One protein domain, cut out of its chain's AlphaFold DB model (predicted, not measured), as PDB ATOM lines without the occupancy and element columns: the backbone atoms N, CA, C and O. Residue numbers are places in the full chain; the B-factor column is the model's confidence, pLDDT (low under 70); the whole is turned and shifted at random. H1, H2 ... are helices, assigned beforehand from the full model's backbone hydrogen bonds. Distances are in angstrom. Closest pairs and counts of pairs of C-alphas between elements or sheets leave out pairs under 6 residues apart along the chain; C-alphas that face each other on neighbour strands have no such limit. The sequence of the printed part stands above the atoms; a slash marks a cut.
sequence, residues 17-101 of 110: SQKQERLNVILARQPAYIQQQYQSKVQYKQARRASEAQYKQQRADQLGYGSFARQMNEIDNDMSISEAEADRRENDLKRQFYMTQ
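What this domain is: This is residues 17 to 101 of the 110 residues of an uncharacterized protein of Ancylostoma caninum (UniProt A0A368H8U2). One long helix, H2, runs along one side of the model, and a shorter helix folds back at each of its ends: H1 at the first end, H3 at the last. H4 then folds back along H3, so that H2, H3 and H4 make a zigzag of three nearly aligned helices, with H1 apart from H3 and H4. The printed part has 85 residues with four named helices, in the order H1, H2, H3, H4, and no named strand; the class is all helix. It is loose, with a radius of gyration of the C-alphas of 16.7 A, and spans 52 by 26 by 12 A.

Where its parts are: H2, residues 32 to 62, is 45.3 A long and begins at C-alpha 32 (63.369, 21.550, -56.425). H1 is residues 17 to 28, 16.5 A, from C-alpha 17 (40.718, 16.824, -56.926). H3 is residues 66 to 77, 16.6 A. H4 is residues 83 to 100, 25.8 A, ending at C-alpha 100 (14.868, 25.625, -38.241).

How they stand to each other: H2 touches H3 with residues 53 to 61 alone; their closest C-alphas, of Ala 60 and Gly 66, are 4.4 A apart. They form a helical hairpin, opposite ways at a shallow tilt of 18 degrees. H3 and H4 form another, opposite ways at a shallow tilt of 10 degrees, and touch, with the closest C-alphas, of Ile 75 and Ala 86, 5.8 A apart. H1 and H2 are close but not clearly touching: their closest C-alphas, of Leu 27 and Gln 35, are 6.3 A apart. They run opposite ways at a shallow tilt of 31 degrees. H2 and H4 are apart. In H1, H2, H3 and H4 every O i to N i+4 pair is within hydrogen-bond range.

The domain as a whole: The two C-alphas farthest apart, of Pro 31 and Thr 100, are 52.7 A apart. Residues 28 to 34, of which 32 to 34 belong to H2, and residues 39 to 52 of H2 stand free. The three links are tight. The printed part has no cut, and no printed residue is under 70 in pLDDT.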
ATOM      1  N   SER A  17      39.695  17.862 -56.712       93.62
ATOM      2  CA  SER A  17      40.718  16.824 -56.926       93.62
ATOM      3  C   SER A  17      41.409  16.945 -58.287       93.62
ATOM      4  O   SER A  17      42.633  16.910 -58.365       93.62
ATOM      5  N   GLN A  18      40.650  17.200 -59.351       93.56
ATOM      6  CA  GLN A  18      41.198  17.404 -60.695       93.56
ATOM      7  C   GLN A  18      42.020  18.698 -60.773       93.56
ATOM      8  O   GLN A  18      43.063  18.737 -61.428       93.56
ATOM      9  N   LYS A  19      41.589  19.768 -60.085       93.44
ATOM     10  CA  LYS A  19      42.395  20.993 -59.939       93.44
ATOM     11  C   LYS A  19      43.718  20.689 -59.214       93.44
ATOM     12  O   LYS A  19      44.768  21.152 -59.662       93.44
ATOM     13  N   GLN A  20      43.690  19.868 -58.160       94.00
ATOM     14  CA  GLN A  20      44.886  19.446 -57.421       94.00
ATOM     15  C   GLN A  20      45.840  18.603 -58.280       94.00
ATOM     16  O   GLN A  20      47.046  18.837 -58.259       94.00
ATOM     17  N   GLU A  21      45.331  17.665 -59.075       95.25
ATOM     18  CA  GLU A  21      46.146  16.871 -60.003       95.25
ATOM     19  C   GLU A  21      46.854  17.758 -61.032       95.25
ATOM     20  O   GLU A  21      48.066  17.643 -61.232       95.25
ATOM     21  N   ARG A  22      46.130  18.709 -61.635       96.06
ATOM     22  CA  ARG A  22      46.714  19.685 -62.570       96.06
ATOM     23  C   ARG A  22      47.805  20.523 -61.901       96.06
ATOM     24  O   ARG A  22      48.856  20.744 -62.502       96.06
ATOM     25  N   LEU A  23      47.584  20.953 -60.658       95.31
ATOM     26  CA  LEU A  23      48.589  21.674 -59.878       95.31
ATOM     27  C   LEU A  23      49.836  20.817 -59.625       95.31
ATOM     28  O   LEU A  23      50.951  21.304 -59.809       95.31
ATOM     29  N   ASN A  24      49.667  19.542 -59.275       95.12
ATOM     30  CA  ASN A  24      50.781  18.619 -59.056       95.12
ATOM     31  C   ASN A  24      51.648  18.469 -60.318       95.12
ATOM     32  O   ASN A  24      52.875  18.500 -60.224       95.12
ATOM     33  N   VAL A  25      51.033  18.392 -61.505       97.25
ATOM     34  CA  VAL A  25      51.760  18.343 -62.787       97.25
ATOM     35  C   VAL A  25      52.570  19.620 -63.030       97.25
ATOM     36  O   VAL A  25      53.705  19.549 -63.501       97.25
ATOM     37  N   ILE A  26      52.017  20.793 -62.707       97.25
ATOM     38  CA  ILE A  26      52.729  22.074 -62.843       97.25
ATOM     39  C   ILE A  26      53.905  22.145 -61.865       97.25
ATOM     40  O   ILE A  26      55.002  22.542 -62.259       97.25
ATOM     41  N   LEU A  27      53.693  21.741 -60.611       95.06
ATOM     42  CA  LEU A  27      54.720  21.748 -59.568       95.06
ATOM     43  C   LEU A  27      55.879  20.804 -59.888       95.06
ATOM     44  O   LEU A  27      57.028  21.179 -59.678       95.06
ATOM     45  N   ALA A  28      55.602  19.630 -60.460       96.62
ATOM     46  CA  ALA A  28      56.634  18.671 -60.853       96.62
ATOM     47  C   ALA A  28      57.623  19.230 -61.896       96.62
ATOM     48  O   ALA A  28      58.749  18.751 -62.000       96.62
ATOM     49  N   ARG A  29      57.222  20.260 -62.656       97.75
ATOM     50  CA  ARG A  29      58.076  20.947 -63.641       97.75
ATOM     51  C   ARG A  29      58.905  22.082 -63.035       97.75
ATOM     52  O   ARG A  29      59.737  22.657 -63.730       97.75
ATOM     53  N   GLN A  30      58.658  22.444 -61.778       97.81
ATOM     54  CA  GLN A  30      59.372  23.524 -61.105       97.81
ATOM     55  C   GLN A  30      60.716  23.039 -60.547       97.81
ATOM     56  O   GLN A  30      60.853  21.862 -60.211       97.81
ATOM     57  N   PRO A  31      61.701  23.933 -60.367       98.38
ATOM     58  CA  PRO A  31      62.929  23.610 -59.649       98.38
ATOM     59  C   PRO A  31      62.661  23.086 -58.229       98.38
ATOM     60  O   PRO A  31      61.723  23.529 -57.562       98.38
ATOM     61  N   ALA A  32      63.532  22.204 -57.728       97.25
ATOM     62  CA  ALA A  32      63.369  21.550 -56.425       97.25
ATOM     63  C   ALA A  32      63.154  22.538 -55.262       97.25
ATOM     64  O   ALA A  32      62.306  22.311 -54.401       97.25
ATOM     65  N   TYR A  33      63.854  23.677 -55.270       97.38
ATOM     66  CA  TYR A  33      63.699  24.691 -54.224       97.38
ATOM     67  C   TYR A  33      62.293  25.321 -54.211       97.38
ATOM     68  O   TYR A  33      61.764  25.612 -53.142       97.38
ATOM     69  N   ILE A  34      61.644  25.486 -55.373       97.31
ATOM     70  CA  ILE A  34      60.258  25.976 -55.462       97.31
ATOM     71  C   ILE A  34      59.286  24.922 -54.935       97.31
ATOM     72  O   ILE A  34      58.371  25.260 -54.181       97.31
ATOM     73  N   GLN A  35      59.497  23.650 -55.283       96.69
ATOM     74  CA  GLN A  35      58.672  22.545 -54.784       96.69
ATOM     75  C   GLN A  35      58.727  22.463 -53.251       96.69
ATOM     76  O   GLN A  35      57.685  22.382 -52.601       96.69
ATOM     77  N   GLN A  36      59.925  22.580 -52.668       96.50
ATOM     78  CA  GLN A  36      60.116  22.570 -51.218       96.50
ATOM     79  C   GLN A  36      59.429  23.767 -50.539       96.50
ATOM     80  O   GLN A  36      58.705  23.593 -49.561       96.50
ATOM     81  N   GLN A  37      59.590  24.980 -51.078       96.75
ATOM     82  CA  GLN A  37      58.925  26.181 -50.552       96.75
ATOM     83  C   GLN A  37      57.396  26.071 -50.609       96.75
ATOM     84  O   GLN A  37      56.704  26.488 -49.676       96.75
ATOM     85  N   TYR A  38      56.858  25.500 -51.689       96.06
ATOM     86  CA  TYR A  38      55.428  25.234 -51.813       96.06
ATOM     87  C   TYR A  38      54.947  24.256 -50.734       96.06
ATOM     88  O   TYR A  38      53.992  24.571 -50.022       96.06
ATOM     89  N   GLN A  39      55.627  23.117 -50.564       95.81
ATOM     90  CA  GLN A  39      55.264  22.109 -49.563       95.81
ATOM     91  C   GLN A  39      55.257  22.690 -48.145       95.81
ATOM     92  O   GLN A  39      54.261  22.540 -47.438       95.81
ATOM     93  N   SER A  40      56.297  23.437 -47.760       96.12
ATOM     94  CA  SER A  40      56.360  24.087 -46.443       96.12
ATOM     95  C   SER A  40      55.195  25.059 -46.219       96.12
ATOM     96  O   SER A  40      54.584  25.075 -45.149       96.12
ATOM     97  N   LYS A  41      54.829  25.851 -47.237       96.88
ATOM     98  CA  LYS A  41      53.682  26.773 -47.151       96.88
ATOM     99  C   LYS A  41      52.347  26.039 -47.048       96.88
ATOM    100  O   LYS A  41      51.473  26.495 -46.311       96.88
ATOM    101  N   VAL A  42      52.172  24.942 -47.785       94.88
ATOM    102  CA  VAL A  42      50.956  24.122 -47.718       94.88
ATOM    103  C   VAL A  42      50.811  23.501 -46.337       94.88
ATOM    104  O   VAL A  42      49.756  23.665 -45.732       94.88
ATOM    105  N   GLN A  43      51.868  22.885 -45.803       95.12
ATOM    106  CA  GLN A  43      51.860  22.290 -44.464       95.12
ATOM    107  C   GLN A  43      51.504  23.323 -43.390       95.12
ATOM    108  O   GLN A  43      50.609  23.091 -42.580       95.12
ATOM    109  N   TYR A  44      52.132  24.503 -43.435       95.62
ATOM    110  CA  TYR A  44      51.818  25.591 -42.508       95.62
ATOM    111  C   TYR A  44      50.343  26.013 -42.586       95.62
ATOM    112  O   TYR A  44      49.663  26.131 -41.566       95.62
ATOM    113  N   LYS A  45      49.813  26.214 -43.800       94.19
ATOM    114  CA  LYS A  45      48.409  26.602 -43.988       94.19
ATOM    115  C   LYS A  45      47.438  25.503 -43.561       94.19
ATOM    116  O   LYS A  45      46.399  25.829 -42.999       94.19
ATOM    117  N   GLN A  46      47.758  24.236 -43.813       91.75
ATOM    118  CA  GLN A  46      46.948  23.096 -43.378       91.75
ATOM    119  C   GLN A  46      46.891  23.010 -41.854       91.75
ATOM    120  O   GLN A  46      45.800  22.910 -41.303       91.75
ATOM    121  N   ALA A  47      48.032  23.143 -41.173       93.38
ATOM    122  CA  ALA A  47      48.083  23.165 -39.714       93.38
ATOM    123  C   ALA A  47      47.254  24.322 -39.137       93.38
ATOM    124  O   ALA A  47      46.456  24.122 -38.220       93.38
ATOM    125  N   ARG A  48      47.376  25.524 -39.719       94.12
ATOM    126  CA  ARG A  48      46.592  26.688 -39.287       94.12
ATOM    127  C   ARG A  48      45.089  26.476 -39.485       94.12
ATOM    128  O   ARG A  48      44.325  26.692 -38.552       94.12
ATOM    129  N   ARG A  49      44.675  25.999 -40.664       89.31
ATOM    130  CA  ARG A  49      43.266  25.692 -40.964       89.31
ATOM    131  C   ARG A  49      42.703  24.615 -40.043       89.31
ATOM    132  O   ARG A  49      41.584  24.763 -39.579       89.31
ATOM    133  N   ALA A  50      43.473  23.569 -39.742       90.06
ATOM    134  CA  ALA A  50      43.046  22.523 -38.816       90.06
ATOM    135  C   ALA A  50      42.812  23.081 -37.402       90.06
ATOM    136  O   ALA A  50      41.790  22.784 -36.789       90.06
ATOM    137  N   SER A  51      43.712  23.941 -36.913       91.75
ATOM    138  CA  SER A  51      43.549  24.608 -35.616       91.75
ATOM    139  C   SER A  51      42.339  25.549 -35.592       91.75
ATOM    140  O   SER A  51      41.583  25.548 -34.622       91.75
ATOM    141  N   GLU A  52      42.142  26.346 -36.645       90.62
ATOM    142  CA  GLU A  52      40.985  27.242 -36.781       90.62
ATOM    143  C   GLU A  52      39.671  26.444 -36.840       90.62
ATOM    144  O   GLU A  52      38.717  26.787 -36.142       90.62
ATOM    145  N   ALA A  53      39.631  25.350 -37.605       88.81
ATOM    146  CA  ALA A  53      38.465  24.475 -37.713       88.81
ATOM    147  C   ALA A  53      38.112  23.825 -36.368       88.81
ATOM    148  O   ALA A  53      36.944  23.813 -35.987       88.81
ATOM    149  N   GLN A  54      39.106  23.351 -35.609       91.50
ATOM    150  CA  GLN A  54      38.891  22.812 -34.261       91.50
ATOM    151  C   GLN A  54      38.306  23.862 -33.312       91.50
ATOM    152  O   GLN A  54      37.342  23.579 -32.602       91.50
ATOM    153  N   TYR A  55      38.852  25.081 -33.319       91.31
ATOM    154  CA  TYR A  55      38.343  26.176 -32.495       91.31
ATOM    155  C   TYR A  55      36.903  26.557 -32.869       91.31
ATOM    156  O   TYR A  55      36.033  26.635 -31.998       91.31
ATOM    157  N   LYS A  56      36.623  26.746 -34.169       88.62
ATOM    158  CA  LYS A  56      35.273  27.059 -34.661       88.62
ATOM    159  C   LYS A  56      34.286  25.940 -34.315       88.62
ATOM    160  O   LYS A  56      33.174  26.238 -33.888       88.62
ATOM    161  N   GLN A  57      34.703  24.677 -34.415       91.00
ATOM    162  CA  GLN A  57      33.882  23.526 -34.046       91.00
ATOM    163  C   GLN A  57      33.535  23.518 -32.553       91.00
ATOM    164  O   GLN A  57      32.363  23.412 -32.208       91.00
ATOM    165  N   GLN A  58      34.519  23.704 -31.666       92.88
ATOM    166  CA  GLN A  58      34.274  23.762 -30.219       92.88
ATOM    167  C   GLN A  58      33.299  24.884 -29.851       92.88
ATOM    168  O   GLN A  58      32.380  24.679 -29.057       92.88
ATOM    169  N   ARG A  59      33.465  26.067 -30.455       91.31
ATOM    170  CA  ARG A  59      32.545  27.195 -30.262       91.31
ATOM    171  C   ARG A  59      31.139  26.867 -30.775       91.31
ATOM    172  O   ARG A  59      30.161  27.185 -30.107       91.31
ATOM    173  N   ALA A  60      31.031  26.198 -31.920       90.06
ATOM    174  CA  ALA A  60      29.755  25.762 -32.478       90.06
ATOM    175  C   ALA A  60      29.034  24.742 -31.589       90.06
ATOM    176  O   ALA A  60      27.821  24.838 -31.403       90.06
ATOM    177  N   ASP A  61      29.767  23.786 -31.014       90.56
ATOM    178  CA  ASP A  61      29.216  22.817 -30.066       90.56
ATOM    179  C   ASP A  61      28.688  23.527 -28.802       90.56
ATOM    180  O   ASP A  61      27.572  23.246 -28.371       90.56
ATOM    181  N   GLN A  62      29.423  24.511 -28.262       90.62
ATOM    182  CA  GLN A  62      28.982  25.318 -27.108       90.62
ATOM    183  C   GLN A  62      27.706  26.121 -27.384       90.62
ATOM    184  O   GLN A  62      26.878  26.304 -26.496       90.62
ATOM    185  N   LEU A  63      27.551  26.605 -28.614       87.12
ATOM    186  CA  LEU A  63      26.410  27.406 -29.046       87.12
ATOM    187  C   LEU A  63      25.256  26.552 -29.608       87.12
ATOM    188  O   LEU A  63      24.257  27.096 -30.070       87.12
ATOM    189  N   GLY A  64      25.376  25.219 -29.574       89.19
ATOM    190  CA  GLY A  64      24.309  24.292 -29.957       89.19
ATOM    191  C   GLY A  64      24.130  24.067 -31.463       89.19
ATOM    192  O   GLY A  64      23.175  23.404 -31.862       89.19
ATOM    193  N   TYR A  65      25.040  24.559 -32.311       88.75
ATOM    194  CA  TYR A  65      25.016  24.350 -33.770       88.75
ATOM    195  C   TYR A  65      26.184  23.497 -34.287       88.75
ATOM    196  O   TYR A  65      26.476  23.455 -35.482       88.75
ATOM    197  N   GLY A  66      26.839  22.754 -33.398       91.75
ATOM    198  CA  GLY A  66      28.003  21.930 -33.714       91.75
ATOM    199  C   GLY A  66      27.814  20.920 -34.849       91.75
ATOM    200  O   GLY A  66      28.744  20.687 -35.620       91.75
ATOM    201  N   SER A  67      26.615  20.344 -35.002       92.25
ATOM    202  CA  SER A  67      26.315  19.441 -36.126       92.25
ATOM    203  C   SER A  67      26.312  20.167 -37.472       92.25
ATOM    204  O   SER A  67      26.809  19.628 -38.456       92.25
ATOM    205  N   PHE A  68      25.770  21.385 -37.516       91.31
ATOM    206  CA  PHE A  68      25.760  22.216 -38.717       91.31
ATOM    207  C   PHE A  68      27.189  22.624 -39.108       91.31
ATOM    208  O   PHE A  68      27.574  22.482 -40.266       91.31
ATOM    209  N   ALA A  69      28.015  23.009 -38.128       91.69
ATOM    210  CA  ALA A  69      29.423  23.337 -38.359       91.69
ATOM    211  C   ALA A  69      30.243  22.159 -38.921       91.69
ATOM    212  O   ALA A  69      31.086  22.351 -39.799       91.69
ATOM    213  N   ARG A  70      29.975  20.922 -38.472       93.62
ATOM    214  CA  ARG A  70      30.615  19.717 -39.032       93.62
ATOM    215  C   ARG A  70      30.247  19.496 -40.491       93.62
ATOM    216  O   ARG A  70      31.140  19.293 -41.303       93.62
ATOM    217  N   GLN A  71      28.963  19.596 -40.827       94.50
ATOM    218  CA  GLN A  71      28.491  19.396 -42.199       94.50
ATOM    219  C   GLN A  71      29.037  20.464 -43.158       94.50
ATOM    220  O   GLN A  71      29.449  20.136 -44.266       94.50
ATOM    221  N   MET A  72      29.119  21.724 -42.717       92.81
ATOM    222  CA  MET A  72      29.794  22.784 -43.478       92.81
ATOM    223  C   MET A  72      31.272  22.440 -43.725       92.81
ATOM    224  O   MET A  72      31.716  22.430 -44.869       92.81
ATOM    225  N   ASN A  73      32.014  22.055 -42.676       91.94
ATOM    226  CA  ASN A  73      33.416  21.644 -42.808       91.94
ATOM    227  C   ASN A  73      33.602  20.432 -43.739       91.94
ATOM    228  O   ASN A  73      34.610  20.343 -44.440       91.94
ATOM    229  N   GLU A  74      32.672  19.479 -43.745       94.25
ATOM    230  CA  GLU A  74      32.711  18.327 -44.651       94.25
ATOM    231  C   GLU A  74      32.587  18.764 -46.118       94.25
ATOM    232  O   GLU A  74      33.362  18.298 -46.952       94.25
ATOM    233  N   ILE A  75      31.684  19.700 -46.428       94.19
ATOM    234  CA  ILE A  75      31.510  20.245 -47.785       94.19
ATOM    235  C   ILE A  75      32.745  21.047 -48.227       94.19
ATOM    236  O   ILE A  75      33.235  20.874 -49.349       94.19
ATOM    237  N   ASP A  76      33.291  21.873 -47.334       91.12
ATOM    238  CA  ASP A  76      34.498  22.670 -47.577       91.12
ATOM    239  C   ASP A  76      35.708  21.797 -47.950       91.12
ATOM    240  O   ASP A  76      36.512  22.151 -48.819       91.12
ATOM    241  N   ASN A  77      35.838  20.635 -47.304       91.44
ATOM    242  CA  ASN A  77      36.976  19.730 -47.484       91.44
ATOM    243  C   ASN A  77      36.726  18.607 -48.503       91.44
ATOM    244  O   ASN A  77      37.650  17.847 -48.812       91.44
ATOM    245  N   ASP A  78      35.516  18.495 -49.058       95.00
ATOM    246  CA  ASP A  78      35.203  17.495 -50.075       95.00
ATOM    247  C   ASP A  78      35.903  17.842 -51.397       95.00
ATOM    248  O   ASP A  78      35.527  18.753 -52.144       95.00
ATOM    249  N   MET A  79      36.960  17.084 -51.695       93.38
ATOM    250  CA  MET A  79      37.738  17.217 -52.925       93.38
ATOM    251  C   MET A  79      37.052  16.572 -54.139       93.38
ATOM    252  O   MET A  79      37.493  16.768 -55.274       93.38
ATOM    253  N   SER A  80      36.000  15.781 -53.922       95.31
ATOM    254  CA  SER A  80      35.301  15.022 -54.962       95.31
ATOM    255  C   SER A  80      34.247  15.839 -55.715       95.31
ATOM    256  O   SER A  80      33.763  15.390 -56.762       95.31
ATOM    257  N   ILE A  81      33.938  17.042 -55.227       92.50
ATOM    258  CA  ILE A  81      33.000  17.997 -55.824       92.50
ATOM    259  C   ILE A  81      33.731  19.223 -56.395       92.50
ATOM    260  O   ILE A  81      34.918  19.446 -56.137       92.50
ATOM    261  N   SER A  82      33.052  19.979 -57.260       94.12
ATOM    262  CA  SER A  82      33.536  21.279 -57.748       94.12
ATOM    263  C   SER A  82      33.252  22.384 -56.723       94.12
ATOM    264  O   SER A  82      32.494  22.160 -55.780       94.12
ATOM    265  N   GLU A  83      33.824  23.579 -56.905       90.94
ATOM    266  CA  GLU A  83      33.526  24.715 -56.016       90.94
ATOM    267  C   GLU A  83      32.058  25.126 -56.145       90.94
ATOM    268  O   GLU A  83      31.366  25.174 -55.139       90.94
ATOM    269  N   ALA A  84      31.526  25.243 -57.364       92.56
ATOM    270  CA  ALA A  84      30.115  25.567 -57.566       92.56
ATOM    271  C   ALA A  84      29.149  24.538 -56.952       92.56
ATOM    272  O   ALA A  84      28.032  24.882 -56.574       92.56
ATOM    273  N   GLU A  85      29.532  23.260 -56.873       93.69
ATOM    274  CA  GLU A  85      28.710  22.249 -56.203       93.69
ATOM    275  C   GLU A  85      28.767  22.406 -54.682       93.69
ATOM    276  O   GLU A  85      27.730  22.314 -54.028       93.69
ATOM    277  N   ALA A  86      29.950  22.670 -54.129       93.88
ATOM    278  CA  ALA A  86      30.106  22.946 -52.710       93.88
ATOM    279  C   ALA A  86      29.328  24.197 -52.291       93.88
ATOM    280  O   ALA A  86      28.510  24.108 -51.382       93.88
ATOM    281  N   ASP A  87      29.452  25.297 -53.038       93.00
ATOM    282  CA  ASP A  87      28.727  26.544 -52.784       93.00
ATOM    283  C   ASP A  87      27.209  26.318 -52.762       93.00
ATOM    284  O   ASP A  87      26.487  26.873 -51.932       93.00
ATOM    285  N   ARG A  88      26.689  25.487 -53.676       94.38
ATOM    286  CA  ARG A  88      25.264  25.122 -53.675       94.38
ATOM    287  C   ARG A  88      24.886  24.353 -52.415       94.38
ATOM    288  O   ARG A  88      23.919  24.727 -51.758       94.38
ATOM    289  N   ARG A  89      25.660  23.327 -52.053       95.69
ATOM    290  CA  ARG A  89      25.402  22.511 -50.856       95.69
ATOM    291  C   ARG A  89      25.489  23.323 -49.568       95.69
ATOM    292  O   ARG A  89      24.640  23.155 -48.700       95.69
ATOM    293  N   GLU A  90      26.461  24.221 -49.459       94.56
ATOM    294  CA  GLU A  90      26.599  25.138 -48.327       94.56
ATOM    295  C   GLU A  90      25.397  26.069 -48.215       94.56
ATOM    296  O   GLU A  90      24.833  26.235 -47.136       94.56
ATOM    297  N   ASN A  91      24.954  26.650 -49.333       92.44
ATOM    298  CA  ASN A  91      23.784  27.522 -49.347       92.44
ATOM    299  C   ASN A  91      22.497  26.778 -48.975       92.44
ATOM    300  O   ASN A  91      21.682  27.309 -48.216       92.44
ATOM    301  N   ASP A  92      22.313  25.558 -49.473       94.00
ATOM    302  CA  ASP A  92      21.167  24.721 -49.117       94.00
ATOM    303  C   ASP A  92      21.193  24.361 -47.628       94.00
ATOM    304  O   ASP A  92      20.170  24.467 -46.945       94.00
ATOM    305  N   LEU A  93      22.369  24.021 -47.097       92.69
ATOM    306  CA  LEU A  93      22.555  23.714 -45.684       92.69
ATOM    307  C   LEU A  93      22.299  24.941 -44.792       92.69
ATOM    308  O   LEU A  93      21.571  24.837 -43.802       92.69
ATOM    309  N   LYS A  94      22.813  26.122 -45.165       90.75
ATOM    310  CA  LYS A  94      22.531  27.403 -44.487       90.75
ATOM    311  C   LYS A  94      21.033  27.705 -44.465       90.75
ATOM    312  O   LYS A  94      20.488  28.039 -43.415       90.75
ATOM    313  N   ARG A  95      20.339  27.547 -45.600       89.31
ATOM    314  CA  ARG A  95      18.882  27.758 -45.690       89.31
ATOM    315  C   ARG A  95      18.121  26.834 -44.745       89.31
ATOM    316  O   ARG A  95      17.267  27.316 -44.005       89.31
ATOM    317  N   GLN A  96      18.439  25.539 -44.743       89.50
ATOM    318  CA  GLN A  96      17.803  24.566 -43.849       89.50
ATOM    319  C   GLN A  96      18.028  24.932 -42.380       89.50
ATOM    320  O   GLN A  96      17.080  24.968 -41.595       89.50
ATOM    321  N   PHE A  97      19.264  25.281 -42.023       87.12
ATOM    322  CA  PHE A  97      19.614  25.680 -40.667       87.12
ATOM    323  C   PHE A  97      18.823  26.916 -40.206       87.12
ATOM    324  O   PHE A  97      18.133  26.854 -39.187       87.12
ATOM    325  N   TYR A  98      18.816  27.997 -40.992       84.06
ATOM    326  CA  TYR A  98      18.095  29.230 -40.649       84.06
ATOM    327  C   TYR A  98      16.571  29.067 -40.625       84.06
ATOM    328  O   TYR A  98      15.905  29.708 -39.814       84.06
ATOM    329  N   MET A  99      16.003  28.183 -41.451       83.19
ATOM    330  CA  MET A  99      14.574  27.850 -41.377       83.19
ATOM    331  C   MET A  99      14.205  27.165 -40.056       83.19
ATOM    332  O   MET A  99      13.130  27.415 -39.516       83.19
ATOM    333  N   THR A 100      15.091  26.321 -39.522       80.00
ATOM    334  CA  THR A 100      14.868  25.625 -38.241       80.00
ATOM    335  C   THR A 100      15.208  26.471 -37.012       80.00
ATOM    336  O   THR A 100      14.732  26.175 -35.918       80.00
ATOM    337  N   GLN A 101      16.001  27.533 -37.175       70.31
ATOM    338  CA  GLN A 101      16.434  28.431 -36.103       70.31
ATOM    339  C   GLN A 101      16.332  29.903 -36.553       70.31
ATOM    340  O   GLN A 101      17.343  30.540 -36.830       70.31
TER     341      GLN A 101